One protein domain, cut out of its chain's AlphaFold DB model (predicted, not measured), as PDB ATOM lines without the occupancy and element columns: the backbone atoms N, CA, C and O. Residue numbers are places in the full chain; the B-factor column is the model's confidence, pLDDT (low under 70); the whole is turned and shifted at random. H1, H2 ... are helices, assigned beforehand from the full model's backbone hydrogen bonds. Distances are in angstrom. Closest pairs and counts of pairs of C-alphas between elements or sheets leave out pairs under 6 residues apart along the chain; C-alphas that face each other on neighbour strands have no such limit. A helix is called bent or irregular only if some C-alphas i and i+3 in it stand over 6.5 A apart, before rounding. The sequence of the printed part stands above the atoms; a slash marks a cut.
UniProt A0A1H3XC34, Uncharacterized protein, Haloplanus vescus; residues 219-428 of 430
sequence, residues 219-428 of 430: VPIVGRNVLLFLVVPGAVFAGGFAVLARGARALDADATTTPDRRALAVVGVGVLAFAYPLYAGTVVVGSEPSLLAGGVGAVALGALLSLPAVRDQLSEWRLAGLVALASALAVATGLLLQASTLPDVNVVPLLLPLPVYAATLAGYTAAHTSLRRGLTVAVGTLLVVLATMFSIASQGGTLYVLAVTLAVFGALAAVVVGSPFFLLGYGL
ATOM      1  N   VAL A 219      63.097  22.489 -28.428       84.75
ATOM      2  CA  VAL A 219      62.221  23.110 -29.439       84.75
ATOM      3  C   VAL A 219      62.125  22.310 -30.747       84.75
ATOM      4  O   VAL A 219      61.000  22.021 -31.157       84.75
ATOM      5  N   PRO A 220      63.224  21.925 -31.431       84.62
ATOM      6  CA  PRO A 220      63.126  21.138 -32.662       84.62
ATOM      7  C   PRO A 220      62.500  19.755 -32.434       84.62
ATOM      8  O   PRO A 220      61.745  19.282 -33.283       84.62
ATOM      9  N   ILE A 221      62.763  19.134 -31.281       82.38
ATOM     10  CA  ILE A 221      62.190  17.836 -30.899       82.38
ATOM     11  C   ILE A 221      60.686  17.976 -30.688       82.38
ATOM     12  O   ILE A 221      59.905  17.279 -31.327       82.38
ATOM     13  N   VAL A 222      60.271  18.944 -29.871       84.69
ATOM     14  CA  VAL A 222      58.867  19.268 -29.619       84.69
ATOM     15  C   VAL A 222      58.165  19.625 -30.922       84.69
ATOM     16  O   VAL A 222      57.089  19.107 -31.184       84.69
ATOM     17  N   GLY A 223      58.773  20.438 -31.786       86.06
ATOM     18  CA  GLY A 223      58.208  20.793 -33.088       86.06
ATOM     19  C   GLY A 223      57.986  19.573 -33.987       86.06
ATOM     20  O   GLY A 223      56.897  19.398 -34.536       86.06
ATOM     21  N   ARG A 224      58.988  18.689 -34.087       88.00
ATOM     22  CA  ARG A 224      58.886  17.413 -34.813       88.00
ATOM     23  C   ARG A 224      57.795  16.517 -34.228       88.00
ATOM     24  O   ARG A 224      57.012  15.938 -34.977       88.00
ATOM     25  N   ASN A 225      57.718  16.426 -32.907       86.44
ATOM     26  CA  ASN A 225      56.775  15.567 -32.204       86.44
ATOM     27  C   ASN A 225      55.345  16.119 -32.291       86.44
ATOM     28  O   ASN A 225      54.419  15.356 -32.534       86.44
ATOM     29  N   VAL A 226      55.143  17.436 -32.201       90.06
ATOM     30  CA  VAL A 226      53.855  18.088 -32.494       90.06
ATOM     31  C   VAL A 226      53.434  17.781 -33.927       90.06
ATOM     32  O   VAL A 226      52.292  17.394 -34.165       90.06
ATOM     33  N   LEU A 227      54.346  17.895 -34.893       92.62
ATOM     34  CA  LEU A 227      54.034  17.568 -36.281       92.62
ATOM     35  C   LEU A 227      53.589  16.102 -36.427       92.62
ATOM     36  O   LEU A 227      52.540  15.836 -37.010       92.62
ATOM     37  N   LEU A 228      54.360  15.159 -35.885       90.75
ATOM     38  CA  LEU A 228      54.149  13.727 -36.110       90.75
ATOM     39  C   LEU A 228      53.061  13.101 -35.229       90.75
ATOM     40  O   LEU A 228      52.344  12.228 -35.710       90.75
ATOM     41  N   PHE A 229      52.905  13.536 -33.979       89.00
ATOM     42  CA  PHE A 229      51.893  13.000 -33.063       89.00
ATOM     43  C   PHE A 229      50.583  13.774 -33.081       89.00
ATOM     44  O   PHE A 229      49.558  13.190 -32.759       89.00
ATOM     45  N   LEU A 230      50.582  15.060 -33.438       92.62
ATOM     46  CA  LEU A 230      49.373  15.886 -33.388       92.62
ATOM     47  C   LEU A 230      48.901  16.261 -34.791       92.62
ATOM     48  O   LEU A 230      47.795  15.903 -35.195       92.62
ATOM     49  N   VAL A 231      49.743  16.946 -35.566       94.88
ATOM     50  CA  VAL A 231      49.332  17.519 -36.857       94.88
ATOM     51  C   VAL A 231      49.026  16.432 -37.886       94.88
ATOM     52  O   VAL A 231      47.976  16.492 -38.523       94.88
ATOM     53  N   VAL A 232      49.895  15.429 -38.046       95.38
ATOM     54  CA  VAL A 232      49.701  14.355 -39.035       95.38
ATOM     55  C   VAL A 232      48.461  13.502 -38.710       95.38
ATOM     56  O   VAL A 232      47.576  13.433 -39.567       95.38
ATOM     57  N   PRO A 233      48.298  12.914 -37.505       94.00
ATOM     58  CA  PRO A 233      47.083  12.174 -37.151       94.00
ATOM     59  C   PRO A 233      45.822  13.043 -37.196       94.00
ATOM     60  O   PRO A 233      44.792  12.602 -37.704       94.00
ATOM     61  N   GLY A 234      45.904  14.301 -36.747       95.56
ATOM     62  CA  GLY A 234      44.804  15.261 -36.837       95.56
ATOM     63  C   GLY A 234      44.376  15.540 -38.281       95.56
ATOM     64  O   GLY A 234      43.181  15.569 -38.576       95.56
ATOM     65  N   ALA A 235      45.333  15.674 -39.204       96.62
ATOM     66  CA  ALA A 235      45.066  15.842 -40.629       96.62
ATOM     67  C   ALA A 235      44.451  14.582 -41.257       96.62
ATOM     68  O   ALA A 235      43.509  14.701 -42.041       96.62
ATOM     69  N   VAL A 236      44.925  13.385 -40.888       95.75
ATOM     70  CA  VAL A 236      44.330  12.105 -41.318       95.75
ATOM     71  C   VAL A 236      42.878  12.000 -40.849       95.75
ATOM     72  O   VAL A 236      41.988  11.714 -41.651       95.75
ATOM     73  N   PHE A 237      42.625  12.299 -39.577       95.56
ATOM     74  CA  PHE A 237      41.294  12.268 -38.980       95.56
ATOM     75  C   PHE A 237      40.338  13.270 -39.646       95.56
ATOM     76  O   PHE A 237      39.251  12.903 -40.101       95.56
ATOM     77  N   ALA A 238      40.767  14.529 -39.788       96.75
ATOM     78  CA  ALA A 238      39.995  15.572 -40.458       96.75
ATOM     79  C   ALA A 238      39.732  15.242 -41.934       96.75
ATOM     80  O   ALA A 238      38.619  15.426 -42.431       96.75
ATOM     81  N   GLY A 239      40.750  14.735 -42.637       96.38
ATOM     82  CA  GLY A 239      40.661  14.303 -44.028       96.38
ATOM     83  C   GLY A 239      39.659  13.166 -44.211       96.38
ATOM     84  O   GLY A 239      38.823  13.241 -45.111       96.38
ATOM     85  N   GLY A 240      39.677  12.172 -43.320       94.31
ATOM     86  CA  GLY A 240      38.732  11.056 -43.312       94.31
ATOM     87  C   GLY A 240      37.275  11.518 -43.238       94.31
ATOM     88  O   GLY A 240      36.475  11.189 -44.114       94.31
ATOM     89  N   PHE A 241      36.938  12.371 -42.268       95.00
ATOM     90  CA  PHE A 241      35.584  12.927 -42.164       95.00
ATOM     91  C   PHE A 241      35.230  13.898 -43.292       95.00
ATOM     92  O   PHE A 241      34.084  13.936 -43.730       95.00
ATOM     93  N   ALA A 242      36.194  14.647 -43.833       94.56
ATOM     94  CA  ALA A 242      35.952  15.483 -45.004       94.56
ATOM     95  C   ALA A 242      35.656  14.656 -46.268       94.56
ATOM     96  O   ALA A 242      34.874  15.092 -47.117       94.56
ATOM     97  N   VAL A 243      36.263  13.475 -46.414       93.38
ATOM     98  CA  VAL A 243      35.930  12.511 -47.474       93.38
ATOM     99  C   VAL A 243      34.541  11.921 -47.236       93.38
ATOM    100  O   VAL A 243      33.738  11.913 -48.168       93.38
ATOM    101  N   LEU A 244      34.213  11.526 -46.001       91.62
ATOM    102  CA  LEU A 244      32.876  11.037 -45.643       91.62
ATOM    103  C   LEU A 244      31.788  12.076 -45.921       91.62
ATOM    104  O   LEU A 244      30.786  11.746 -46.545       91.62
ATOM    105  N   ALA A 245      32.006  13.342 -45.557       91.25
ATOM    106  CA  ALA A 245      31.078  14.436 -45.838       91.25
ATOM    107  C   ALA A 245      30.838  14.620 -47.345       91.25
ATOM    108  O   ALA A 245      29.711  14.833 -47.784       91.25
ATOM    109  N   ARG A 246      31.901  14.540 -48.161       90.00
ATOM    110  CA  ARG A 246      31.774  14.608 -49.626       90.00
ATOM    111  C   ARG A 246      31.023  13.401 -50.184       90.00
ATOM    112  O   ARG A 246      30.178  13.581 -51.053       90.00
ATOM    113  N   GLY A 247      31.305  12.203 -49.675       87.12
ATOM    114  CA  GLY A 247      30.611  10.976 -50.061       87.12
ATOM    115  C   GLY A 247      29.125  11.005 -49.700       87.12
ATOM    116  O   GLY A 247      28.296  10.685 -50.543       87.12
ATOM    117  N   ALA A 248      28.787  11.457 -48.491       86.44
ATOM    118  CA  ALA A 248      27.408  11.584 -48.023       86.44
ATOM    119  C   ALA A 248      26.589  12.540 -48.904       86.44
ATOM    120  O   ALA A 248      25.478  12.197 -49.301       86.44
ATOM    121  N   ARG A 249      27.172  13.686 -49.291       86.19
ATOM    122  CA  ARG A 249      26.556  14.627 -50.242       86.19
ATOM    123  C   ARG A 249      26.394  14.035 -51.639       86.19
ATOM    124  O   ARG A 249      25.358  14.216 -52.259       86.19
ATOM    125  N   ALA A 250      27.414  13.342 -52.146       86.75
ATOM    126  CA  ALA A 250      27.388  12.778 -53.497       86.75
ATOM    127  C   ALA A 250      26.387  11.620 -53.651       86.75
ATOM    128  O   ALA A 250      25.904  11.375 -54.753       86.75
ATOM    129  N   LEU A 251      26.107  10.897 -52.565       83.25
ATOM    130  CA  LEU A 251      25.208   9.741 -52.542       83.25
ATOM    131  C   LEU A 251      23.799  10.073 -52.039       83.25
ATOM    132  O   LEU A 251      23.008   9.149 -51.869       83.25
ATOM    133  N   ASP A 252      23.510  11.350 -51.776       78.94
ATOM    134  CA  ASP A 252      22.252  11.812 -51.182       78.94
ATOM    135  C   ASP A 252      21.848  10.964 -49.963       78.94
ATOM    136  O   ASP A 252      20.770  10.370 -49.875       78.94
ATOM    137  N   ALA A 253      22.795  10.816 -49.032       70.94
ATOM    138  CA  ALA A 253      22.657   9.894 -47.909       70.94
ATOM    139  C   ALA A 253      21.381  10.157 -47.085       70.94
ATOM    140  O   ALA A 253      20.808   9.213 -46.526       70.94
ATOM    141  N   ASP A 254      20.906  11.402 -47.042       67.94
ATOM    142  CA  ASP A 254      19.707  11.820 -46.304       67.94
ATOM    143  C   ASP A 254      18.412  11.275 -46.897       67.94
ATOM    144  O   ASP A 254      17.504  10.929 -46.144       67.94
ATOM    145  N   ALA A 255      18.361  11.047 -48.210       62.31
ATOM    146  CA  ALA A 255      17.200  10.444 -48.855       62.31
ATOM    147  C   ALA A 255      17.082   8.927 -48.607       62.31
ATOM    148  O   ALA A 255      15.998   8.354 -48.714       62.31
ATOM    149  N   THR A 256      18.187   8.243 -48.290       61.91
ATOM    150  CA  THR A 256      18.246   6.769 -48.348       61.91
ATOM    151  C   THR A 256      18.066   6.067 -47.003       61.91
ATOM    152  O   THR A 256      17.728   4.881 -46.973       61.91
ATOM    153  N   THR A 257      18.297   6.755 -45.879       72.44
ATOM    154  CA  THR A 257      18.349   6.107 -44.558       72.44
ATOM    155  C   THR A 257      17.728   6.972 -43.468       72.44
ATOM    156  O   THR A 257      18.206   8.077 -43.224       72.44
ATOM    157  N   THR A 258      16.729   6.440 -42.751       79.44
ATOM    158  CA  THR A 258      16.070   7.163 -41.652       79.44
ATOM    159  C   THR A 258      17.019   7.399 -40.468       79.44
ATOM    160  O   THR A 258      17.870   6.545 -40.185       79.44
ATOM    161  N   PRO A 259      16.862   8.510 -39.723       76.12
ATOM    162  CA  PRO A 259      17.733   8.807 -38.591       76.12
ATOM    163  C   PRO A 259      17.657   7.740 -37.484       76.12
ATOM    164  O   PRO A 259      18.672   7.450 -36.855       76.12
ATOM    165  N   ASP A 260      16.516   7.057 -37.314       78.19
ATOM    166  CA  ASP A 260      16.371   5.934 -36.368       78.19
ATOM    167  C   ASP A 260      17.318   4.767 -36.685       78.19
ATOM    168  O   ASP A 260      17.923   4.183 -35.787       78.19
ATOM    169  N   ARG A 261      17.503   4.437 -37.972       78.44
ATOM    170  CA  ARG A 261      18.436   3.378 -38.392       78.44
ATOM    171  C   ARG A 261      19.888   3.773 -38.140       78.44
ATOM    172  O   ARG A 261      20.694   2.919 -37.777       78.44
ATOM    173  N   ARG A 262      20.223   5.057 -38.300       82.44
ATOM    174  CA  ARG A 262      21.564   5.581 -37.991       82.44
ATOM    175  C   ARG A 262      21.819   5.579 -36.478       82.44
ATOM    176  O   ARG A 262      22.900   5.189 -36.046       82.44
ATOM    177  N   ALA A 263      20.810   5.921 -35.674       73.12
ATOM    178  CA  ALA A 263      20.881   5.864 -34.214       73.12
ATOM    179  C   ALA A 263      21.050   4.419 -33.711       73.12
ATOM    180  O   ALA A 263      21.906   4.153 -32.870       73.12
ATOM    181  N   LEU A 264      20.322   3.463 -34.301       79.75
ATOM    182  CA  LEU A 264      20.499   2.031 -34.038       79.75
ATOM    183  C   LEU A 264      21.901   1.527 -34.403       79.75
ATOM    184  O   LEU A 264      22.439   0.691 -33.686       79.75
ATOM    185  N   ALA A 265      22.517   2.038 -35.474       79.00
ATOM    186  CA  ALA A 265      23.897   1.691 -35.813       79.00
ATOM    187  C   ALA A 265      24.889   2.167 -34.735       79.00
ATOM    188  O   ALA A 265      25.788   1.416 -34.364       79.00
ATOM    189  N   VAL A 266      24.697   3.371 -34.184       77.62
ATOM    190  CA  VAL A 266      25.504   3.895 -33.064       77.62
ATOM    191  C   VAL A 266      25.304   3.073 -31.787       77.62
ATOM    192  O   VAL A 266      26.284   2.704 -31.140       77.62
ATOM    193  N   VAL A 267      24.061   2.700 -31.464       81.19
ATOM    194  CA  VAL A 267      23.771   1.768 -30.361       81.19
ATOM    195  C   VAL A 267      24.444   0.416 -30.607       81.19
ATOM    196  O   VAL A 267      25.055  -0.129 -29.694       81.19
ATOM    197  N   GLY A 268      24.403  -0.103 -31.837       78.50
ATOM    198  CA  GLY A 268      25.071  -1.345 -32.228       78.50
ATOM    199  C   GLY A 268      26.587  -1.300 -32.022       78.50
ATOM    200  O   GLY A 268      27.149  -2.246 -31.478       78.50
ATOM    201  N   VAL A 269      27.245  -0.188 -32.371       79.75
ATOM    202  CA  VAL A 269      28.672   0.032 -32.063       79.75
ATOM    203  C   VAL A 269      28.909   0.030 -30.552       79.75
ATOM    204  O   VAL A 269      29.836  -0.634 -30.089       79.75
ATOM    205  N   GLY A 270      28.056   0.706 -29.777       70.56
ATOM    206  CA  GLY A 270      28.129   0.695 -28.315       70.56
ATOM    207  C   GLY A 270      27.986  -0.711 -27.724       70.56
ATOM    208  O   GLY A 270      28.792  -1.115 -26.892       70.56
ATOM    209  N   VAL A 271      27.022  -1.501 -28.205       80.94
ATOM    210  CA  VAL A 271      26.804  -2.895 -27.781       80.94
ATOM    211  C   VAL A 271      27.978  -3.798 -28.170       80.94
ATOM    212  O   VAL A 271      28.383  -4.639 -27.373       80.94
ATOM    213  N   LEU A 272      28.575  -3.618 -29.351       80.25
ATOM    214  CA  LEU A 272      29.788  -4.349 -29.740       80.25
ATOM    215  C   LEU A 272      30.981  -3.991 -28.840       80.25
ATOM    216  O   LEU A 272      31.722  -4.885 -28.434       80.25
ATOM    217  N   ALA A 273      31.125  -2.713 -28.475       74.44
ATOM    218  CA  ALA A 273      32.128  -2.260 -27.512       74.44
ATOM    219  C   ALA A 273      31.897  -2.834 -26.100       74.44
ATOM    220  O   ALA A 273      32.863  -3.040 -25.374       74.44
ATOM    221  N   PHE A 274      30.652  -3.162 -25.732       69.19
ATOM    222  CA  PHE A 274      30.331  -3.927 -24.520       69.19
ATOM    223  C   PHE A 274      30.640  -5.424 -24.644       69.19
ATOM    224  O   PHE A 274      31.163  -6.030 -23.711       69.19
ATOM    225  N   ALA A 275      30.298  -6.039 -25.775       68.56
ATOM    226  CA  ALA A 275      30.411  -7.482 -25.970       68.56
ATOM    227  C   ALA A 275      31.870  -7.947 -26.095       68.56
ATOM    228  O   ALA A 275      32.208  -9.037 -25.633       68.56
ATOM    229  N   TYR A 276      32.742  -7.122 -26.684       67.75
ATOM    230  CA  TYR A 276      34.141  -7.479 -26.913       67.75
ATOM    231  C   TYR A 276      34.948  -7.677 -25.611       67.75
ATOM    232  O   TYR A 276      35.541  -8.745 -25.471       67.75
ATOM    233  N   PRO A 277      34.932  -6.766 -24.617       58.75
ATOM    234  CA  PRO A 277      35.621  -6.964 -23.339       58.75
ATOM    235  C   PRO A 277      35.017  -8.080 -22.481       58.75
ATOM    236  O   PRO A 277      35.743  -8.701 -21.712       58.75
ATOM    237  N   LEU A 278      33.710  -8.346 -22.599       59.25
ATOM    238  CA  LEU A 278      33.052  -9.455 -21.897       59.25
ATOM    239  C   LEU A 278      33.485 -10.808 -22.470       59.25
ATOM    240  O   LEU A 278      33.772 -11.728 -21.712       59.25
ATOM    241  N   TYR A 279      33.595 -10.913 -23.796       55.91
ATOM    242  CA  TYR A 279      34.150 -12.094 -24.452       55.91
ATOM    243  C   TYR A 279      35.649 -12.242 -24.163       55.91
ATOM    244  O   TYR A 279      36.091 -13.312 -23.745       55.91
ATOM    245  N   ALA A 280      36.419 -11.157 -24.312       54.22
ATOM    246  CA  ALA A 280      37.845 -11.133 -24.013       54.22
ATOM    247  C   ALA A 280      38.091 -11.536 -22.559       54.22
ATOM    248  O   ALA A 280      38.749 -12.535 -22.357       54.22
ATOM    249  N   GLY A 281      37.452 -10.918 -21.563       51.31
ATOM    250  CA  GLY A 281      37.621 -11.270 -20.147       51.31
ATOM    251  C   GLY A 281      37.264 -12.720 -19.778       51.31
ATOM    252  O   GLY A 281      37.717 -13.205 -18.744       51.31
ATOM    253  N   THR A 282      36.500 -13.434 -20.616       50.72
ATOM    254  CA  THR A 282      36.220 -14.873 -20.444       50.72
ATOM    255  C   THR A 282      37.225 -15.810 -21.133       50.72
ATOM    256  O   THR A 282      37.266 -16.988 -20.791       50.72
ATOM    257  N   VAL A 283      38.038 -15.321 -22.081       44.00
ATOM    258  CA  VAL A 283      38.937 -16.138 -22.933       44.00
ATOM    259  C   VAL A 283      40.411 -15.679 -22.883       44.00
ATOM    260  O   VAL A 283      41.320 -16.481 -23.075       44.00
ATOM    261  N   VAL A 284      40.665 -14.402 -22.601       41.88
ATOM    262  CA  VAL A 284      41.956 -13.702 -22.575       41.88
ATOM    263  C   VAL A 284      41.973 -12.789 -21.343       41.88
ATOM    264  O   VAL A 284      41.064 -11.996 -21.122       41.88
ATOM    265  N   VAL A 285      43.001 -12.881 -20.503       37.78
ATOM    266  CA  VAL A 285      43.118 -12.024 -19.312       37.78
ATOM    267  C   VAL A 285      43.174 -10.547 -19.740       37.78
ATOM    268  O   VAL A 285      44.165 -10.123 -20.327       37.78
ATOM    269  N   GLY A 286      42.116  -9.778 -19.455       47.69
ATOM    270  CA  GLY A 286      42.074  -8.321 -19.635       47.69
ATOM    271  C   GLY A 286      40.727  -7.786 -20.134       47.69
ATOM    272  O   GLY A 286      40.476  -7.744 -21.335       47.69
ATOM    273  N   SER A 287      39.862  -7.324 -19.226       53.31
ATOM    274  CA  SER A 287      38.761  -6.423 -19.580       53.31
ATOM    275  C   SER A 287      39.283  -4.986 -19.550       53.31
ATOM    276  O   SER A 287      39.673  -4.495 -18.497       53.31
ATOM    277  N   GLU A 288      39.320  -4.297 -20.693       66.75
ATOM    278  CA  GLU A 288      39.701  -2.879 -20.728       66.75
ATOM    279  C   GLU A 288      38.513  -2.000 -20.282       66.75
ATOM    280  O   GLU A 288      37.512  -1.915 -21.005       66.75
ATOM    281  N   PRO A 289      38.582  -1.315 -19.119       69.38
ATOM    282  CA  PRO A 289      37.473  -0.500 -18.605       69.38
ATOM    283  C   PRO A 289      37.089   0.656 -19.540       69.38
ATOM    284  O   PRO A 289      35.944   1.105 -19.531       69.38
ATOM    285  N   SER A 290      38.026   1.116 -20.374       72.62
ATOM    286  CA  SER A 290      37.851   2.180 -21.370       72.62
ATOM    287  C   SER A 290      36.870   1.810 -22.485       72.62
ATOM    288  O   SER A 290      36.076   2.656 -22.896       72.62
ATOM    289  N   LEU A 291      36.875   0.558 -22.957       76.88
ATOM    290  CA  LEU A 291      35.945   0.095 -23.995       76.88
ATOM    291  C   LEU A 291      34.516  -0.031 -23.455       76.88
ATOM    292  O   LEU A 291      33.573   0.400 -24.117       76.88
ATOM    293  N   LEU A 292      34.362  -0.537 -22.226       78.94
ATOM    294  CA  LEU A 292      33.065  -0.611 -21.542       78.94
ATOM    295  C   LEU A 292      32.497   0.788 -21.276       78.94
ATOM    296  O   LEU A 292      31.350   1.072 -21.618       78.94
ATOM    297  N   ALA A 293      33.324   1.685 -20.736       83.12
ATOM    298  CA  ALA A 293      33.006   3.098 -20.552       83.12
ATOM    299  C   ALA A 293      32.576   3.771 -21.867       83.12
ATOM    300  O   ALA A 293      31.530   4.421 -21.930       83.12
ATOM    301  N   GLY A 294      33.344   3.561 -22.939       84.19
ATOM    302  CA  GLY A 294      33.023   4.052 -24.278       84.19
ATOM    303  C   GLY A 294      31.717   3.475 -24.844       84.19
ATOM    304  O   GLY A 294      30.974   4.170 -25.543       84.19
ATOM    305  N   GLY A 295      31.387   2.229 -24.509       85.62
ATOM    306  CA  GLY A 295      30.107   1.608 -24.847       85.62
ATOM    307  C   GLY A 295      28.922   2.334 -24.208       85.62
ATOM    308  O   GLY A 295      27.954   2.648 -24.901       85.62
ATOM    309  N   VAL A 296      29.009   2.671 -22.914       88.69
ATOM    310  CA  VAL A 296      27.943   3.383 -22.175       88.69
ATOM    311  C   VAL A 296      27.619   4.721 -22.830       88.69
ATOM    312  O   VAL A 296      26.455   4.998 -23.123       88.69
ATOM    313  N   GLY A 297      28.641   5.545 -23.088       89.50
ATOM    314  CA  GLY A 297      28.445   6.855 -23.710       89.50
ATOM    315  C   GLY A 297      27.859   6.745 -25.120       89.50
ATOM    316  O   GLY A 297      26.950   7.498 -25.468       89.50
ATOM    317  N   ALA A 298      28.300   5.755 -25.906       90.19
ATOM    318  CA  ALA A 298      27.773   5.491 -27.245       90.19
ATOM    319  C   ALA A 298      26.286   5.108 -27.220       90.19
ATOM    320  O   ALA A 298      25.489   5.661 -27.980       90.19
ATOM    321  N   VAL A 299      25.906   4.188 -26.324       90.44
ATOM    322  CA  VAL A 299      24.513   3.759 -26.148       90.44
ATOM    323  C   VAL A 299      23.648   4.924 -25.676       90.44
ATOM    324  O   VAL A 299      22.584   5.142 -26.248       90.44
ATOM    325  N   ALA A 300      24.108   5.704 -24.694       91.81
ATOM    326  CA  ALA A 300      23.378   6.865 -24.191       91.81
ATOM    327  C   ALA A 300      23.140   7.909 -25.293       91.81
ATOM    328  O   ALA A 300      22.011   8.362 -25.478       91.81
ATOM    329  N   LEU A 301      24.178   8.246 -26.067       92.19
ATOM    330  CA  LEU A 301      24.071   9.208 -27.165       92.19
ATOM    331  C   LEU A 301      23.118   8.714 -28.262       92.19
ATOM    332  O   LEU A 301      22.231   9.454 -28.685       92.19
ATOM    333  N   GLY A 302      23.269   7.460 -28.697       88.06
ATOM    334  CA  GLY A 302      22.407   6.858 -29.716       88.06
ATOM    335  C   GLY A 302      20.947   6.739 -29.270       88.06
ATOM    336  O   GLY A 302      20.046   7.040 -30.048       88.06
ATOM    337  N   ALA A 303      20.704   6.357 -28.012       89.56
ATOM    338  CA  ALA A 303      19.362   6.244 -27.447       89.56
ATOM    339  C   ALA A 303      18.684   7.608 -27.259       89.56
ATOM    340  O   ALA A 303      17.496   7.735 -27.525       89.56
ATOM    341  N   LEU A 304      19.415   8.645 -26.840       91.12
ATOM    342  CA  LEU A 304      18.851   9.993 -26.724       91.12
ATOM    343  C   LEU A 304      18.491  10.569 -28.097       91.12
ATOM    344  O   LEU A 304      17.427  11.162 -28.252       91.12
ATOM    345  N   LEU A 305      19.341  10.355 -29.104       89.81
ATOM    346  CA  LEU A 305      19.118  10.849 -30.466       89.81
ATOM    347  C   LEU A 305      18.103  10.023 -31.275       89.81
ATOM    348  O   LEU A 305      17.700  10.460 -32.352       89.81
ATOM    349  N   SER A 306      17.660   8.858 -30.789       88.50
ATOM    350  CA  SER A 306      16.548   8.120 -31.404       88.50
ATOM    351  C   SER A 306      15.174   8.654 -30.982       88.50
ATOM    352  O   SER A 306      14.175   8.369 -31.641       88.50
ATOM    353  N   LEU A 307      15.105   9.464 -29.919       89.25
ATOM    354  CA  LEU A 307      13.856  10.036 -29.423       89.25
ATOM    355  C   LEU A 307      13.412  11.223 -30.302       89.25
ATOM    356  O   LEU A 307      14.135  12.219 -30.378       89.25
ATOM    357  N   PRO A 308      12.207  11.188 -30.912       85.62
ATOM    358  CA  PRO A 308      11.689  12.295 -31.724       85.62
ATOM    359  C   PRO A 308      11.669  13.626 -30.965       85.62
ATOM    360  O   PRO A 308      12.220  14.607 -31.440       85.62
ATOM    361  N   ALA A 309      11.189  13.617 -29.716       87.88
ATOM    362  CA  ALA A 309      11.099  14.813 -28.875       87.88
ATOM    363  C   ALA A 309      12.449  15.506 -28.608       87.88
ATOM    364  O   ALA A 309      12.479  16.708 -28.349       87.88
ATOM    365  N   VAL A 310      13.558  14.755 -28.638       87.25
ATOM    366  CA  VAL A 310      14.911  15.316 -28.515       87.25
ATOM    367  C   VAL A 310      15.353  15.903 -29.852       87.25
ATOM    368  O   VAL A 310      15.922  16.991 -29.865       87.25
ATOM    369  N   ARG A 311      15.067  15.205 -30.961       86.12
ATOM    370  CA  ARG A 311      15.446  15.621 -32.318       86.12
ATOM    371  C   ARG A 311      14.756  16.896 -32.773       86.12
ATOM    372  O   ARG A 311      15.443  17.792 -33.232       86.12
ATOM    373  N   ASP A 312      13.452  17.005 -32.537       85.00
ATOM    374  CA  ASP A 312      12.616  18.153 -32.934       85.00
ATOM    375  C   ASP A 312      13.024  19.470 -32.241       85.00
ATOM    376  O   ASP A 312      12.471  20.540 -32.477       85.00
ATOM    377  N   GLN A 313      13.958  19.376 -31.301       86.12
ATOM    378  CA  GLN A 313      14.433  20.441 -30.443       86.12
ATOM    379  C   GLN A 313      15.950  20.628 -30.545       86.12
ATOM    380  O   GLN A 313      16.535  21.320 -29.701       86.12
ATOM    381  N   LEU A 314      16.603  19.988 -31.516       88.81
ATOM    382  CA  LEU A 314      18.046  20.053 -31.666       88.81
ATOM    383  C   LEU A 314      18.495  21.444 -32.111       88.81
ATOM    384  O   LEU A 314      17.864  22.156 -32.877       88.81
ATOM    385  N   SER A 315      19.638  21.833 -31.574       90.06
ATOM    386  CA  SER A 315      20.437  22.946 -32.058       90.06
ATOM    387  C   SER A 315      21.896  22.560 -31.880       90.06
ATOM    388  O   SER A 315      22.204  21.655 -31.096       90.06
ATOM    389  N   GLU A 316      22.811  23.259 -32.550       89.88
ATOM    390  CA  GLU A 316      24.254  22.993 -32.435       89.88
ATOM    391  C   GLU A 316      24.711  22.925 -30.962       89.88
ATOM    392  O   GLU A 316      25.410  21.993 -30.563       89.88
ATOM    393  N   TRP A 317      24.228  23.847 -30.120       89.75
ATOM    394  CA  TRP A 317      24.532  23.884 -28.685       89.75
ATOM    395  C   TRP A 317      23.947  22.710 -27.903       89.75
ATOM    396  O   TRP A 317      24.618  22.152 -27.034       89.75
ATOM    397  N   ARG A 318      22.704  22.320 -28.198       92.56
ATOM    398  CA  ARG A 318      22.061  21.180 -27.531       92.56
ATOM    399  C   ARG A 318      22.740  19.871 -27.913       92.56
ATOM    400  O   ARG A 318      22.985  19.048 -27.035       92.56
ATOM    401  N   LEU A 319      23.129  19.708 -29.178       92.50
ATOM    402  CA  LEU A 319      23.892  18.546 -29.624       92.50
ATOM    403  C   LEU A 319      25.274  18.495 -28.965       92.50
ATOM    404  O   LEU A 319      25.674  17.439 -28.479       92.50
ATOM    405  N   ALA A 320      25.980  19.626 -28.882       92.69
ATOM    406  CA  ALA A 320      27.240  19.707 -28.147       92.69
ATOM    407  C   ALA A 320      27.062  19.320 -26.666       92.69
ATOM    408  O   ALA A 320      27.874  18.569 -26.127       92.69
ATOM    409  N   GLY A 321      25.967  19.756 -26.030       93.69
ATOM    410  CA  GLY A 321      25.597  19.354 -24.670       93.69
ATOM    411  C   GLY A 321      25.347  17.849 -24.524       93.69
ATOM    412  O   GLY A 321      25.826  17.244 -23.568       93.69
ATOM    413  N   LEU A 322      24.666  17.219 -25.487       93.94
ATOM    414  CA  LEU A 322      24.442  15.767 -25.503       93.94
ATOM    415  C   LEU A 322      25.745  14.978 -25.695       93.94
ATOM    416  O   LEU A 322      25.967  13.984 -25.006       93.94
ATOM    417  N   VAL A 323      26.628  15.437 -26.584       93.88
ATOM    418  CA  VAL A 323      27.965  14.852 -26.779       93.88
ATOM    419  C   VAL A 323      28.806  14.978 -25.504       93.88
ATOM    420  O   VAL A 323      29.462  14.017 -25.097       93.88
ATOM    421  N   ALA A 324      28.760  16.133 -24.834       93.50
ATOM    422  CA  ALA A 324      29.446  16.351 -23.563       93.50
ATOM    423  C   ALA A 324      28.888  15.453 -22.448       93.50
ATOM    424  O   ALA A 324      29.663  14.845 -21.713       93.50
ATOM    425  N   LEU A 325      27.562  15.303 -22.363       94.38
ATOM    426  CA  LEU A 325      26.909  14.402 -21.413       94.38
ATOM    427  C   LEU A 325      27.319  12.941 -21.648       94.38
ATOM    428  O   LEU A 325      27.691  12.253 -20.702       94.38
ATOM    429  N   ALA A 326      27.299  12.475 -22.899       92.81
ATOM    430  CA  ALA A 326      27.724  11.122 -23.254       92.81
ATOM    431  C   ALA A 326      29.202  10.872 -22.912       92.81
ATOM    432  O   ALA A 326      29.548   9.818 -22.376       92.81
ATOM    433  N   SER A 327      30.059  11.868 -23.151       91.31
ATOM    434  CA  SER A 327      31.476  11.835 -22.772       91.31
ATOM    435  C   SER A 327      31.655  11.761 -21.254       91.31
ATOM    436  O   SER A 327      32.430  10.943 -20.764       91.31
ATOM    437  N   ALA A 328      30.908  12.569 -20.496       92.25
ATOM    438  CA  ALA A 328      30.943  12.568 -19.038       92.25
ATOM    439  C   ALA A 328      30.458  11.232 -18.454       92.25
ATOM    440  O   ALA A 328      31.076  10.717 -17.527       92.25
ATOM    441  N   LEU A 329      29.404  10.636 -19.022       92.50
ATOM    442  CA  LEU A 329      28.909   9.312 -18.633       92.50
ATOM    443  C   LEU A 329      29.937   8.208 -18.891       92.50
ATOM    444  O   LEU A 329      30.122   7.338 -18.038       92.50
ATOM    445  N   ALA A 330      30.621   8.255 -20.037       88.25
ATOM    446  CA  ALA A 330      31.704   7.330 -20.349       88.25
ATOM    447  C   ALA A 330      32.839   7.457 -19.321       88.25
ATOM    448  O   ALA A 330      33.181   6.477 -18.663       88.25
ATOM    449  N   VAL A 331      33.359   8.669 -19.099       88.25
ATOM    450  CA  VAL A 331      34.442   8.911 -18.129       88.25
ATOM    451  C   VAL A 331      34.029   8.507 -16.711       88.25
ATOM    452  O   VAL A 331      34.776   7.795 -16.047       88.25
ATOM    453  N   ALA A 332      32.833   8.892 -16.256       89.31
ATOM    454  CA  ALA A 332      32.333   8.551 -14.924       89.31
ATOM    455  C   ALA A 332      32.203   7.035 -14.731       89.31
ATOM    456  O   ALA A 332      32.598   6.509 -13.693       89.31
ATOM    457  N   THR A 333      31.705   6.319 -15.744       87.19
ATOM    458  CA  THR A 333      31.602   4.857 -15.680       87.19
ATOM    459  C   THR A 333      32.982   4.209 -15.678       87.19
ATOM    460  O   THR A 333      33.223   3.283 -14.909       87.19
ATOM    461  N   GLY A 334      33.915   4.729 -16.476       84.25
ATOM    462  CA  GLY A 334      35.311   4.306 -16.457       84.25
ATOM    463  C   GLY A 334      35.955   4.453 -15.080       84.25
ATOM    464  O   GLY A 334      36.539   3.497 -14.579       84.25
ATOM    465  N   LEU A 335      35.783   5.614 -14.440       84.94
ATOM    466  CA  LEU A 335      36.285   5.879 -13.090       84.94
ATOM    467  C   LEU A 335      35.662   4.941 -12.047       84.94
ATOM    468  O   LEU A 335      36.378   4.413 -11.201       84.94
ATOM    469  N   LEU A 336      34.350   4.691 -12.124       85.19
ATOM    470  CA  LEU A 336      33.662   3.755 -11.228       85.19
ATOM    471  C   LEU A 336      34.180   2.317 -11.390       85.19
ATOM    472  O   LEU A 336      34.459   1.649 -10.395       85.19
ATOM    473  N   LEU A 337      34.352   1.851 -12.630       79.44
ATOM    474  CA  LEU A 337      34.891   0.518 -12.925       79.44
ATOM    475  C   LEU A 337      36.352   0.381 -12.465       79.44
ATOM    476  O   LEU A 337      36.737  -0.652 -11.911       79.44
ATOM    477  N   GLN A 338      37.162   1.426 -12.640       77.12
ATOM    478  CA  GLN A 338      38.553   1.446 -12.180       77.12
ATOM    479  C   GLN A 338      38.646   1.412 -10.651       77.12
ATOM    480  O   GLN A 338      39.362   0.572 -10.111       77.12
ATOM    481  N   ALA A 339      37.852   2.230  -9.952       76.56
ATOM    482  CA  ALA A 339      37.805   2.249  -8.489       76.56
ATOM    483  C   ALA A 339      37.445   0.880  -7.877       76.56
ATOM    484  O   ALA A 339      37.871   0.570  -6.768       76.56
ATOM    485  N   SER A 340      36.684   0.050  -8.600       71.19
ATOM    486  CA  SER A 340      36.327  -1.304  -8.158       71.19
ATOM    487  C   SER A 340      37.365  -2.393  -8.449       71.19
ATOM    488  O   SER A 340      37.213  -3.499  -7.937       71.19
ATOM    489  N   THR A 341      38.384  -2.126  -9.276       66.00
ATOM    490  CA  THR A 341      39.284  -3.174  -9.787       66.00
ATOM    491  C   THR A 341      40.733  -3.029  -9.321       66.00
ATOM    492  O   THR A 341      41.279  -4.027  -8.859       66.00
ATOM    493  N   LEU A 342      41.359  -1.842  -9.373       58.72
ATOM    494  CA  LEU A 342      42.755  -1.621  -8.940       58.72
ATOM    495  C   LEU A 342      43.022  -0.133  -8.578       58.72
ATOM    496  O   LEU A 342      42.503   0.743  -9.267       58.72
ATOM    497  N   PRO A 343      43.854   0.182  -7.561       55.81
ATOM    498  CA  PRO A 343      44.108   1.561  -7.115       55.81
ATOM    499  C   PRO A 343      45.086   2.395  -7.978       55.81
ATOM    500  O   PRO A 343      45.047   3.617  -7.876       55.81
ATOM    501  N   ASP A 344      45.900   1.789  -8.854       57.78
ATOM    502  CA  ASP A 344      46.971   2.477  -9.616       57.78
ATOM    503  C   ASP A 344      46.759   2.453 -11.146       57.78
ATOM    504  O   ASP A 344      47.653   2.104 -11.921       57.78
ATOM    505  N   VAL A 345      45.554   2.780 -11.622       58.59
ATOM    506  CA  VAL A 345      45.221   2.682 -13.056       58.59
ATOM    507  C   VAL A 345      45.311   4.036 -13.760       58.59
ATOM    508  O   VAL A 345      44.759   5.040 -13.321       58.59
ATOM    509  N   ASN A 346      45.985   4.041 -14.911       69.75
ATOM    510  CA  ASN A 346      46.082   5.192 -15.797       69.75
ATOM    511  C   ASN A 346      44.682   5.607 -16.305       69.75
ATOM    512  O   ASN A 346      43.981   4.813 -16.936       69.75
ATOM    513  N   VAL A 347      44.273   6.854 -16.047       78.00
ATOM    514  CA  VAL A 347      42.972   7.412 -16.476       78.00
ATOM    515  C   VAL A 347      42.961   7.860 -17.940       78.00
ATOM    516  O   VAL A 347      41.893   8.066 -18.511       78.00
ATOM    517  N   VAL A 348      44.129   7.993 -18.574       79.62
ATOM    518  CA  VAL A 348      44.257   8.509 -19.945       79.62
ATOM    519  C   VAL A 348      43.438   7.706 -20.979       79.62
ATOM    520  O   VAL A 348      42.766   8.334 -21.802       79.62
ATOM    521  N   PRO A 349      43.367   6.358 -20.937       81.38
ATOM    522  CA  PRO A 349      42.538   5.580 -21.861       81.38
ATOM    523  C   PRO A 349      41.035   5.897 -21.791       81.38
ATOM    524  O   PRO A 349      40.316   5.626 -22.753       81.38
ATOM    525  N   LEU A 350      40.540   6.495 -20.699       84.06
ATOM    526  CA  LEU A 350      39.133   6.900 -20.575       84.06
ATOM    527  C   LEU A 350      38.761   8.050 -21.522       84.06
ATOM    528  O   LEU A 350      37.581   8.258 -21.797       84.06
ATOM    529  N   LEU A 351      39.752   8.781 -22.040       87.56
ATOM    530  CA  LEU A 351      39.540   9.891 -22.968       87.56
ATOM    531  C   LEU A 351      39.420   9.432 -24.434       87.56
ATOM    532  O   LEU A 351      38.947  10.197 -25.273       87.56
ATOM    533  N   LEU A 352      39.798   8.187 -24.755       87.62
ATOM    534  CA  LEU A 352      39.796   7.646 -26.124       87.62
ATOM    535  C   LEU A 352      38.446   7.747 -26.871       87.62
ATOM    536  O   LEU A 352      38.481   7.974 -28.081       87.62
ATOM    537  N   PRO A 353      37.265   7.609 -26.233       89.44
ATOM    538  CA  PRO A 353      35.980   7.703 -26.936       89.44
ATOM    539  C   PRO A 353      35.576   9.129 -27.349       89.44
ATOM    540  O   PRO A 353      34.742   9.296 -28.239       89.44
ATOM    541  N   LEU A 354      36.146  10.170 -26.730       91.25
ATOM    542  CA  LEU A 354      35.711  11.563 -26.918       91.25
ATOM    543  C   LEU A 354      35.750  12.026 -28.389       91.25
ATOM    544  O   LEU A 354      34.749  12.585 -28.851       91.25
ATOM    545  N   PRO A 355      36.825  11.774 -29.169       93.25
ATOM    546  CA  PRO A 355      36.875  12.175 -30.575       93.25
ATOM    547  C   PRO A 355      35.820  11.481 -31.438       93.25
ATOM    548  O   PRO A 355      35.331  12.063 -32.407       93.25
ATOM    549  N   VAL A 356      35.436  10.254 -31.074       93.19
ATOM    550  CA  VAL A 356      34.399   9.479 -31.766       93.19
ATOM    551  C   VAL A 356      33.025  10.108 -31.537       93.19
ATOM    552  O   VAL A 356      32.272  10.279 -32.491       93.19
ATOM    553  N   TYR A 357      32.706  10.531 -30.310       94.25
ATOM    554  CA  TYR A 357      31.440  11.222 -30.031       94.25
ATOM    555  C   TYR A 357      31.383  12.610 -30.672       94.25
ATOM    556  O   TYR A 357      30.354  13.010 -31.220       94.25
ATOM    557  N   ALA A 358      32.504  13.336 -30.673       94.94
ATOM    558  CA  ALA A 358      32.607  14.632 -31.336       94.94
ATOM    559  C   ALA A 358      32.391  14.540 -32.861       94.94
ATOM    560  O   ALA A 358      31.976  15.520 -33.485       94.94
ATOM    561  N   ALA A 359      32.580  13.359 -33.466       95.12
ATOM    562  CA  ALA A 359      32.251  13.126 -34.869       95.12
ATOM    563  C   ALA A 359      30.758  13.357 -35.175       95.12
ATOM    564  O   ALA A 359      30.437  13.787 -36.282       95.12
ATOM    565  N   THR A 360      29.845  13.165 -34.211       94.38
ATOM    566  CA  THR A 360      28.415  13.488 -34.383       94.38
ATOM    567  C   THR A 360      28.193  14.980 -34.622       94.38
ATOM    568  O   THR A 360      27.435  15.356 -35.515       94.38
ATOM    569  N   LEU A 361      28.915  15.846 -33.904       94.00
ATOM    570  CA  LEU A 361      28.862  17.295 -34.122       94.00
ATOM    571  C   LEU A 361      29.470  17.684 -35.481       94.00
ATOM    572  O   LEU A 361      28.943  18.550 -36.186       94.00
ATOM    573  N   ALA A 362      30.557  17.017 -35.888       94.69
ATOM    574  CA  ALA A 362      31.133  17.173 -37.225       94.69
ATOM    575  C   ALA A 362      30.142  16.795 -38.333       94.69
ATOM    576  O   ALA A 362      30.047  17.517 -39.323       94.69
ATOM    577  N   GLY A 363      29.371  15.724 -38.144       93.12
ATOM    578  CA  GLY A 363      28.296  15.321 -39.047       93.12
ATOM    579  C   GLY A 363      27.201  16.375 -39.165       93.12
ATOM    580  O   GLY A 363      26.914  16.844 -40.264       93.12
ATOM    581  N   TYR A 364      26.644  16.801 -38.029       93.25
ATOM    582  CA  TYR A 364      25.546  17.770 -37.982       93.25
ATOM    583  C   TYR A 364      25.919  19.110 -38.628       93.25
ATOM    584  O   TYR A 364      25.215  19.605 -39.507       93.25
ATOM    585  N   THR A 365      27.084  19.661 -38.280       93.31
ATOM    586  CA  THR A 365      27.572  20.919 -38.876       93.31
ATOM    587  C   THR A 365      27.943  20.780 -40.355       93.31
ATOM    588  O   THR A 365      27.922  21.768 -41.086       93.31
ATOM    589  N   ALA A 366      28.269  19.574 -40.833       92.25
ATOM    590  CA  ALA A 366      28.518  19.333 -42.251       92.25
ATOM    591  C   ALA A 366      27.246  19.384 -43.106       92.25
ATOM    592  O   ALA A 366      27.360  19.718 -44.291       92.25
ATOM    593  N   ALA A 367      26.093  19.044 -42.528       89.19
ATOM    594  CA  ALA A 367      24.792  19.103 -43.187       89.19
ATOM    595  C   ALA A 367      24.159  20.505 -43.100       89.19
ATOM    596  O   ALA A 367      23.704  21.021 -44.115       89.19
ATOM    597  N   HIS A 368      24.221  21.159 -41.933       87.50
ATOM    598  CA  HIS A 368      23.429  22.374 -41.663       87.50
ATOM    599  C   HIS A 368      24.219  23.683 -41.736       87.50
ATOM    600  O   HIS A 368      23.659  24.743 -42.007       87.50
ATOM    601  N   THR A 369      25.530  23.653 -41.471       87.69
ATOM    602  CA  THR A 369      26.336  24.877 -41.364       87.69
ATOM    603  C   THR A 369      27.665  24.752 -42.111       87.69
ATOM    604  O   THR A 369      27.717  24.746 -43.339       87.69
ATOM    605  N   SER A 370      28.776  24.686 -41.380       90.75
ATOM    606  CA  SER A 370      30.120  24.552 -41.915       90.75
ATOM    607  C   SER A 370      30.812  23.375 -41.246       90.75
ATOM    608  O   SER A 370      31.161  23.447 -40.066       90.75
ATOM    609  N   LEU A 371      31.167  22.376 -42.060       91.50
ATOM    610  CA  LEU A 371      31.993  21.225 -41.675       91.50
ATOM    611  C   LEU A 371      33.233  21.630 -40.855       91.50
ATOM    612  O   LEU A 371      33.642  20.901 -39.958       91.50
ATOM    613  N   ARG A 372      33.829  22.804 -41.127       92.88
ATOM    614  CA  ARG A 372      35.012  23.279 -40.393       92.88
ATOM    615  C   ARG A 372      34.768  23.404 -38.886       92.88
ATOM    616  O   ARG A 372      35.677  23.085 -38.136       92.88
ATOM    617  N   ARG A 373      33.575  23.826 -38.445       90.75
ATOM    618  CA  ARG A 373      33.279  24.062 -37.019       90.75
ATOM    619  C   ARG A 373      33.231  22.754 -36.236       90.75
ATOM    620  O   ARG A 373      33.955  22.593 -35.256       90.75
ATOM    621  N   GLY A 374      32.461  21.777 -36.708       90.06
ATOM    622  CA  GLY A 374      32.422  20.479 -36.043       90.06
ATOM    623  C   GLY A 374      33.736  19.705 -36.181       90.06
ATOM    624  O   GLY A 374      34.158  19.065 -35.220       90.06
ATOM    625  N   LEU A 375      34.457  19.836 -37.306       93.50
ATOM    626  CA  LEU A 375      35.809  19.275 -37.424       93.50
ATOM    627  C   LEU A 375      36.794  19.898 -36.436       93.50
ATOM    628  O   LEU A 375      37.602  19.164 -35.883       93.50
ATOM    629  N   THR A 376      36.746  21.210 -36.180       94.12
ATOM    630  CA  THR A 376      37.645  21.825 -35.188       94.12
ATOM    631  C   THR A 376      37.432  21.256 -33.790       94.12
ATOM    632  O   THR A 376      38.413  21.009 -33.094       94.12
ATOM    633  N   VAL A 377      36.184  20.970 -33.405       93.56
ATOM    634  CA  VAL A 377      35.885  20.326 -32.117       93.56
ATOM    635  C   VAL A 377      36.392  18.884 -32.107       93.56
ATOM    636  O   VAL A 377      37.130  18.510 -31.200       93.56
ATOM    637  N   ALA A 378      36.069  18.094 -33.135       93.88
ATOM    638  CA  ALA A 378      36.454  16.685 -33.196       93.88
ATOM    639  C   ALA A 378      37.981  16.487 -33.270       93.88
ATOM    640  O   ALA A 378      38.548  15.667 -32.545       93.88
ATOM    641  N   VAL A 379      38.674  17.289 -34.083       96.06
ATOM    642  CA  VAL A 379      40.142  17.309 -34.129       96.06
ATOM    643  C   VAL A 379      40.700  17.794 -32.796       96.06
ATOM    644  O   VAL A 379      41.587  17.147 -32.262       96.06
ATOM    645  N   GLY A 380      40.156  18.867 -32.212       95.19
ATOM    646  CA  GLY A 380      40.584  19.366 -30.904       95.19
ATOM    647  C   GLY A 380      40.531  18.290 -29.818       95.19
ATOM    648  O   GLY A 380      41.512  18.095 -29.105       95.19
ATOM    649  N   THR A 381      39.442  17.517 -29.753       93.88
ATOM    650  CA  THR A 381      39.333  16.385 -28.820       93.88
ATOM    651  C   THR A 381      40.365  15.292 -29.096       93.88
ATOM    652  O   THR A 381      40.954  14.773 -28.151       93.88
ATOM    653  N   LEU A 382      40.648  14.974 -30.367       93.69
ATOM    654  CA  LEU A 382      41.696  14.012 -30.721       93.69
ATOM    655  C   LEU A 382      43.077  14.510 -30.287       93.69
ATOM    656  O   LEU A 382      43.849  13.745 -29.723       93.69
ATOM    657  N   LEU A 383      43.381  15.788 -30.518       93.19
ATOM    658  CA  LEU A 383      44.663  16.376 -30.138       93.19
ATOM    659  C   LEU A 383      44.872  16.350 -28.623       93.19
ATOM    660  O   LEU A 383      45.981  16.063 -28.184       93.19
ATOM    661  N   VAL A 384      43.821  16.590 -27.831       91.25
ATOM    662  CA  VAL A 384      43.878  16.450 -26.367       91.25
ATOM    663  C   VAL A 384      44.218  15.010 -25.979       91.25
ATOM    664  O   VAL A 384      45.152  14.798 -25.211       91.25
ATOM    665  N   VAL A 385      43.532  14.020 -26.558       89.75
ATOM    666  CA  VAL A 385      43.813  12.595 -26.301       89.75
ATOM    667  C   VAL A 385      45.260  12.244 -26.656       89.75
ATOM    668  O   VAL A 385      45.978  11.663 -25.843       89.75
ATOM    669  N   LEU A 386      45.725  12.638 -27.843       88.00
ATOM    670  CA  LEU A 386      47.084  12.349 -28.303       88.00
ATOM    671  C   LEU A 386      48.142  13.041 -27.431       88.00
ATOM    672  O   LEU A 386      49.132  12.409 -27.075       88.00
ATOM    673  N   ALA A 387      47.912  14.288 -27.012       87.56
ATOM    674  CA  ALA A 387      48.817  15.014 -26.121       87.56
ATOM    675  C   ALA A 387      48.893  14.401 -24.711       87.56
ATOM    676  O   ALA A 387      49.927  14.509 -24.059       87.56
ATOM    677  N   THR A 388      47.827  13.744 -24.241       85.06
ATOM    678  CA  THR A 388      47.847  13.011 -22.962       85.06
ATOM    679  C   THR A 388      48.496  11.630 -23.061       85.06
ATOM    680  O   THR A 388      49.014  11.128 -22.068       85.06
ATOM    681  N   MET A 389      48.476  11.011 -24.246       82.12
ATOM    682  CA  MET A 389      49.030   9.672 -24.484       82.12
ATOM    683  C   MET A 389      50.521   9.695 -24.831       82.12
ATOM    684  O   MET A 389      51.239   8.753 -24.500       82.12
ATOM    685  N   PHE A 390      50.990  10.744 -25.509       82.69
ATOM    686  CA  PHE A 390      52.354  10.822 -26.026       82.69
ATOM    687  C   PHE A 390      53.116  11.997 -25.416       82.69
ATOM    688  O   PHE A 390      52.678  13.145 -25.479       82.69
ATOM    689  N   SER A 391      54.309  11.720 -24.883       77.56
ATOM    690  CA  SER A 391      55.216  12.775 -24.433       77.56
ATOM    691  C   SER A 391      55.840  13.485 -25.633       77.56
ATOM    692  O   SER A 391      56.666  12.929 -26.356       77.56
ATOM    693  N   ILE A 392      55.466  14.748 -25.826       74.94
ATOM    694  CA  ILE A 392      55.955  15.587 -26.929       74.94
ATOM    695  C   ILE A 392      57.436  15.968 -26.725       74.94
ATOM    696  O   ILE A 392      58.111  16.337 -27.681       74.94
ATOM    697  N   ALA A 393      57.977  15.833 -25.511       64.69
ATOM    698  CA  ALA A 393      59.364  16.177 -25.195       64.69
ATOM    699  C   ALA A 393      60.384  15.046 -25.457       64.69
ATOM    700  O   ALA A 393      61.579  15.291 -25.330       64.69
ATOM    701  N   SER A 394      59.940  13.837 -25.823       70.19
ATOM    702  CA  SER A 394      60.830  12.676 -25.991       70.19
ATOM    703  C   SER A 394      61.700  12.754 -27.263       70.19
ATOM    704  O   SER A 394      61.190  13.057 -28.346       70.19
ATOM    705  N   GLN A 395      63.004  12.468 -27.160       60.56
ATOM    706  CA  GLN A 395      63.994  12.569 -28.245       60.56
ATOM    707  C   GLN A 395      63.907  11.422 -29.254       60.56
ATOM    708  O   GLN A 395      64.183  11.653 -30.435       60.56
ATOM    709  N   GLY A 396      63.419  10.242 -28.864       60.94
ATOM    710  CA  GLY A 396      63.104   9.170 -29.808       60.94
ATOM    711  C   GLY A 396      63.428   7.764 -29.308       60.94
ATOM    712  O   GLY A 396      63.510   7.507 -28.116       60.94
ATOM    713  N   GLY A 397      63.533   6.821 -30.248       62.31
ATOM    714  CA  GLY A 397      63.801   5.400 -29.999       62.31
ATOM    715  C   GLY A 397      63.069   4.488 -30.989       62.31
ATOM    716  O   GLY A 397      62.250   4.942 -31.786       62.31
ATOM    717  N   THR A 398      63.301   3.176 -30.946       60.12
ATOM    718  CA  THR A 398      62.536   2.216 -31.773       60.12
ATOM    719  C   THR A 398      61.032   2.274 -31.477       60.12
ATOM    720  O   THR A 398      60.208   2.189 -32.388       60.12
ATOM    721  N   LEU A 399      60.669   2.530 -30.217       67.56
ATOM    722  CA  LEU A 399      59.287   2.753 -29.788       67.56
ATOM    723  C   LEU A 399      58.689   4.063 -30.319       67.56
ATOM    724  O   LEU A 399      57.471   4.160 -30.430       67.56
ATOM    725  N   TYR A 400      59.507   5.048 -30.702       75.00
ATOM    726  CA  TYR A 400      59.024   6.317 -31.247       75.00
ATOM    727  C   TYR A 400      58.335   6.122 -32.601       75.00
ATOM    728  O   TYR A 400      57.222   6.601 -32.812       75.00
ATOM    729  N   VAL A 401      58.962   5.371 -33.516       78.00
ATOM    730  CA  VAL A 401      58.370   5.078 -34.834       78.00
ATOM    731  C   VAL A 401      57.079   4.280 -34.670       78.00
ATOM    732  O   VAL A 401      56.083   4.574 -35.334       78.00
ATOM    733  N   LEU A 402      57.073   3.313 -33.747       80.00
ATOM    734  CA  LEU A 402      55.874   2.563 -33.396       80.00
ATOM    735  C   LEU A 402      54.777   3.491 -32.859       80.00
ATOM    736  O   LEU A 402      53.647   3.410 -33.326       80.00
ATOM    737  N   ALA A 403      55.099   4.410 -31.949       81.69
ATOM    738  CA  ALA A 403      54.148   5.362 -31.383       81.69
ATOM    739  C   ALA A 403      53.532   6.275 -32.456       81.69
ATOM    740  O   ALA A 403      52.313   6.437 -32.489       81.69
ATOM    741  N   VAL A 404      54.340   6.826 -33.372       85.56
ATOM    742  CA  VAL A 404      53.839   7.657 -34.486       85.56
ATOM    743  C   VAL A 404      52.913   6.837 -35.381       85.56
ATOM    744  O   VAL A 404      51.824   7.279 -35.747       85.56
ATOM    745  N   THR A 405      53.322   5.608 -35.693       86.12
ATOM    746  CA  THR A 405      52.543   4.676 -36.511       86.12
ATOM    747  C   THR A 405      51.203   4.349 -35.844       86.12
ATOM    748  O   THR A 405      50.155   4.446 -36.481       86.12
ATOM    749  N   LEU A 406      51.209   4.051 -34.542       86.94
ATOM    750  CA  LEU A 406      50.008   3.800 -33.746       86.94
ATOM    751  C   LEU A 406      49.105   5.032 -33.649       86.94
ATOM    752  O   LEU A 406      47.891   4.878 -33.716       86.94
ATOM    753  N   ALA A 407      49.655   6.244 -33.547       88.75
ATOM    754  CA  ALA A 407      48.861   7.472 -33.539       88.75
ATOM    755  C   ALA A 407      48.104   7.664 -34.866       88.75
ATOM    756  O   ALA A 407      46.913   7.981 -34.867       88.75
ATOM    757  N   VAL A 408      48.762   7.411 -36.004       91.00
ATOM    758  CA  VAL A 408      48.132   7.487 -37.333       91.00
ATOM    759  C   VAL A 408      47.095   6.378 -37.527       91.00
ATOM    760  O   VAL A 408      45.977   6.658 -37.965       91.00
ATOM    761  N   PHE A 409      47.419   5.132 -37.171       88.44
ATOM    762  CA  PHE A 409      46.453   4.030 -37.227       88.44
ATOM    763  C   PHE A 409      45.271   4.253 -36.284       88.44
ATOM    764  O   PHE A 409      44.135   3.986 -36.667       88.44
ATOM    765  N   GLY A 410      45.513   4.803 -35.096       87.62
ATOM    766  CA  GLY A 410      44.483   5.198 -34.143       87.62
ATOM    767  C   GLY A 410      43.554   6.263 -34.719       87.62
ATOM    768  O   GLY A 410      42.339   6.119 -34.630       87.62
ATOM    769  N   ALA A 411      44.093   7.281 -35.400       92.19
ATOM    770  CA  ALA A 411      43.286   8.277 -36.102       92.19
ATOM    771  C   ALA A 411      42.428   7.655 -37.219       92.19
ATOM    772  O   ALA A 411      41.243   7.969 -37.325       92.19
ATOM    773  N   LEU A 412      42.983   6.737 -38.019       90.81
ATOM    774  CA  LEU A 412      42.223   6.001 -39.037       90.81
ATOM    775  C   LEU A 412      41.114   5.143 -38.416       90.81
ATOM    776  O   LEU A 412      39.972   5.187 -38.873       90.81
ATOM    777  N   ALA A 413      41.427   4.397 -37.357       87.69
ATOM    778  CA  ALA A 413      40.456   3.594 -36.628       87.69
ATOM    779  C   ALA A 413      39.344   4.473 -36.038       87.69
ATOM    780  O   ALA A 413      38.169   4.137 -36.163       87.69
ATOM    781  N   ALA A 414      39.688   5.638 -35.486       91.25
ATOM    782  CA  ALA A 414      38.722   6.593 -34.958       91.25
ATOM    783  C   ALA A 414      37.808   7.171 -36.054       91.25
ATOM    784  O   ALA A 414      36.624   7.380 -35.799       91.25
ATOM    785  N   VAL A 415      38.297   7.359 -37.287       93.62
ATOM    786  CA  VAL A 415      37.435   7.704 -38.435       93.62
ATOM    787  C   VAL A 415      36.473   6.560 -38.755       93.62
ATOM    788  O   VAL A 415      35.283   6.803 -38.943       93.62
ATOM    789  N   VAL A 416      36.950   5.313 -38.796       90.19
ATOM    790  CA  VAL A 416      36.105   4.141 -39.092       90.19
ATOM    791  C   VAL A 416      35.015   3.975 -38.028       90.19
ATOM    792  O   VAL A 416      33.833   3.909 -38.363       90.19
ATOM    793  N   VAL A 417      35.393   3.981 -36.749       89.56
ATOM    794  CA  VAL A 417      34.467   3.836 -35.613       89.56
ATOM    795  C   VAL A 417      33.565   5.062 -35.455       89.56
ATOM    796  O   VAL A 417      32.405   4.924 -35.083       89.56
ATOM    797  N   GLY A 418      34.058   6.258 -35.774       92.19
ATOM    798  CA  GLY A 418      33.285   7.498 -35.765       92.19
ATOM    799  C   GLY A 418      32.409   7.702 -36.998       92.19
ATOM    800  O   GLY A 418      31.569   8.598 -36.993       92.19
ATOM    801  N   SER A 419      32.533   6.880 -38.044       92.62
ATOM    802  CA  SER A 419      31.718   7.013 -39.261       92.62
ATOM    803  C   SER A 419      30.209   6.895 -38.982       92.62
ATOM    804  O   SER A 419      29.469   7.762 -39.446       92.62
ATOM    805  N   PRO A 420      29.714   5.919 -38.190       91.56
ATOM    806  CA  PRO A 420      28.306   5.861 -37.793       91.56
ATOM    807  C   PRO A 420      27.855   7.088 -36.993       91.56
ATOM    808  O   PRO A 420      26.756   7.582 -37.216       91.56
ATOM    809  N   PHE A 421      28.708   7.617 -36.111       94.00
ATOM    810  CA  PHE A 421      28.427   8.818 -35.319       94.00
ATOM    811  C   PHE A 421      28.325  10.064 -36.199       94.00
ATOM    812  O   PHE A 421      27.392  10.851 -36.046       94.00
ATOM    813  N   PHE A 422      29.247  10.212 -37.150       94.50
ATOM    814  CA  PHE A 422      29.230  11.274 -38.149       94.50
ATOM    815  C   PHE A 422      27.979  11.197 -39.022       94.50
ATOM    816  O   PHE A 422      27.281  12.191 -39.183       94.50
ATOM    817  N   LEU A 423      27.656  10.015 -39.552       91.81
ATOM    818  CA  LEU A 423      26.465   9.829 -40.380       91.81
ATOM    819  C   LEU A 423      25.174  10.029 -39.583       91.81
ATOM    820  O   LEU A 423      24.216  10.569 -40.136       91.81
ATOM    821  N   LEU A 424      25.138   9.637 -38.305       91.12
ATOM    822  CA  LEU A 424      24.028   9.956 -37.410       91.12
ATOM    823  C   LEU A 424      23.827  11.468 -37.355       91.12
ATOM    824  O   LEU A 424      22.756  11.924 -37.724       91.12
ATOM    825  N   GLY A 425      24.865  12.227 -36.995       91.31
ATOM    826  CA  GLY A 425      24.790  13.687 -36.927       91.31
ATOM    827  C   GLY A 425      24.397  14.339 -38.252       91.31
ATOM    828  O   GLY A 425      23.575  15.245 -38.264       91.31
ATOM    829  N   TYR A 426      24.945  13.843 -39.365       90.50
ATOM    830  CA  TYR A 426      24.667  14.346 -40.712       90.50
ATOM    831  C   TYR A 426      23.189  14.214 -41.110       90.50
ATOM    832  O   TYR A 426      22.701  15.047 -41.855       90.50
ATOM    833  N   GLY A 427      22.480  13.192 -40.614       86.88
ATOM    834  CA  GLY A 427      21.073  12.932 -40.961       86.88
ATOM    835  C   GLY A 427      20.056  13.345 -39.912       86.88
ATOM    836  O   GLY A 427      18.906  12.918 -40.003       86.88
ATOM    837  N   LEU A 428      20.470  14.077 -38.880       86.44
ATOM    838  CA  LEU A 428      19.520  14.742 -37.992       86.44
ATOM    839  C   LEU A 428      18.905  15.892 -38.789       86.44
ATOM    840  O   LEU A 428      19.649  16.628 -39.419       86.44
TER     841      LEU A 428
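This is residues 219 to 428 of the 430 residues of an uncharacterized protein of Haloplanus vescus (UniProt A0A1H3XC34). An up-and-down bundle of helices is made of two groups that meet at one end and spread apart at the other, like a wedge: in one, the long H1 runs beside H10, with the hairpin of H8 and H9 packed against this pair; in the other, H3, H4 and H6 lie side by side in a row with H4 in the middle. H10 and H8 join the groups through H3 and H6, and short H7 sits in the wedge between H4, H6 and H9. The printed part has 210 residues with ten named helices, H1 to H10 in chain order, and no named strand; its class is all helix. It is compact, with a radius of gyration of the C-alphas of 17.5 A and spans of 50 by 41 by 29 A.

H1, residues 219 to 250, is the longest helix by residues; by its hydrogen bonds it was assigned as one helix, but it is bent, C-alphas 229 and 232 being 6.5 A apart. Its arm H1a, residues 219 to 229, begins at C-alpha 219 at (62.221, 23.110, -29.439) and is 14.9 A long; H1b, residues 232 to 250, is 26.6 A long. H10, residues 398 to 426, measures 40.8 A and ends at C-alpha 426 at (24.667, 14.346, -40.712); it is only just irregular, with C-alphas 417 and 420 6.8 A apart, and has a kink of 47 degrees near residue 420. H8 is residues 354 to 368, 22.0 A, and H9 residues 371 to 389, 26.8 A. H3, residues 259 to 283, begins at C-alpha 259 at (17.733, 8.807, -38.591) and is 36.3 A long; H4, residues 289 to 305, is 24.6 A, and H6, residues 316 to 339, is 34.5 A. H2, H5 and H7 have four residues each: 253 to 256, 308 to 311 and 348 to 351.

H1b, H3, H4, H6, H8, H9 and H10 form an up-and-down bundle, each running against the one before it in the chain. H1b touches H10 at a shallow tilt of 26 degrees, the same way, closest at the C-alphas of Pro 233 and Val 408, 4.8 A. H1a touches H10 at residues 404 to 408 alone, the closest C-alphas being those of Phe 229 and Val 404, 5.9 A. With residues 234 to 242 alone H1b touches H9, closest at the C-alphas of Gly 234 and Val 379, 5.8 A. H8 is the hub, touching four helices. H8 and H9 are a hairpin at 9 degrees, with the C-alphas of Ala 362 and Gly 374 3.7 A apart. H8 touches H10 at a steep tilt of 44 degrees, closest at the C-alphas of Gly 363 and Tyr 426, 4.1 A. H6 touches H8 with residues 316 to 327 alone, opposite ways at 11 degrees; the C-alphas of Ser 327 and Leu 354 are 5.9 A apart. H4 touches H6, closest at the C-alphas of Gly 297 and Ala 326, 4.4 A. H3 and H4 are a hairpin, closest at the C-alphas of Gly 270 and Gly 295, 4.1 A. H3 touches H10 with residues 259 to 269 alone, closest at the C-alphas of Arg 262 and Leu 424, 5.1 A, while H3 and H6 are apart. H7 touches H4, H6 and H9, for instance at the C-alphas of Ser 290 and Leu 350, 5.0 A. H2 and H5 touch no helix. Every O i to N i+4 pair is within hydrogen-bond range in H1a, H1b, H4, H6 and H9, against 19 of 21 in H3, 9 of 11 in H8 and 22 of 25 in H10; H2, H5 and H7 are too short for such a pair.

The two C-alphas farthest apart are those of Ala 309 and Gly 397, 53.5 A. The printed part has no cut and no long link; the links H6 to H7 and H9 to H10, eight residues each, are short, and the others are tight. The mean pLDDT of the printed part is 83.5, and 31 residues are under 70: 254 to 256, 274 to 289, 341 to 346, 393, and 395 to 399.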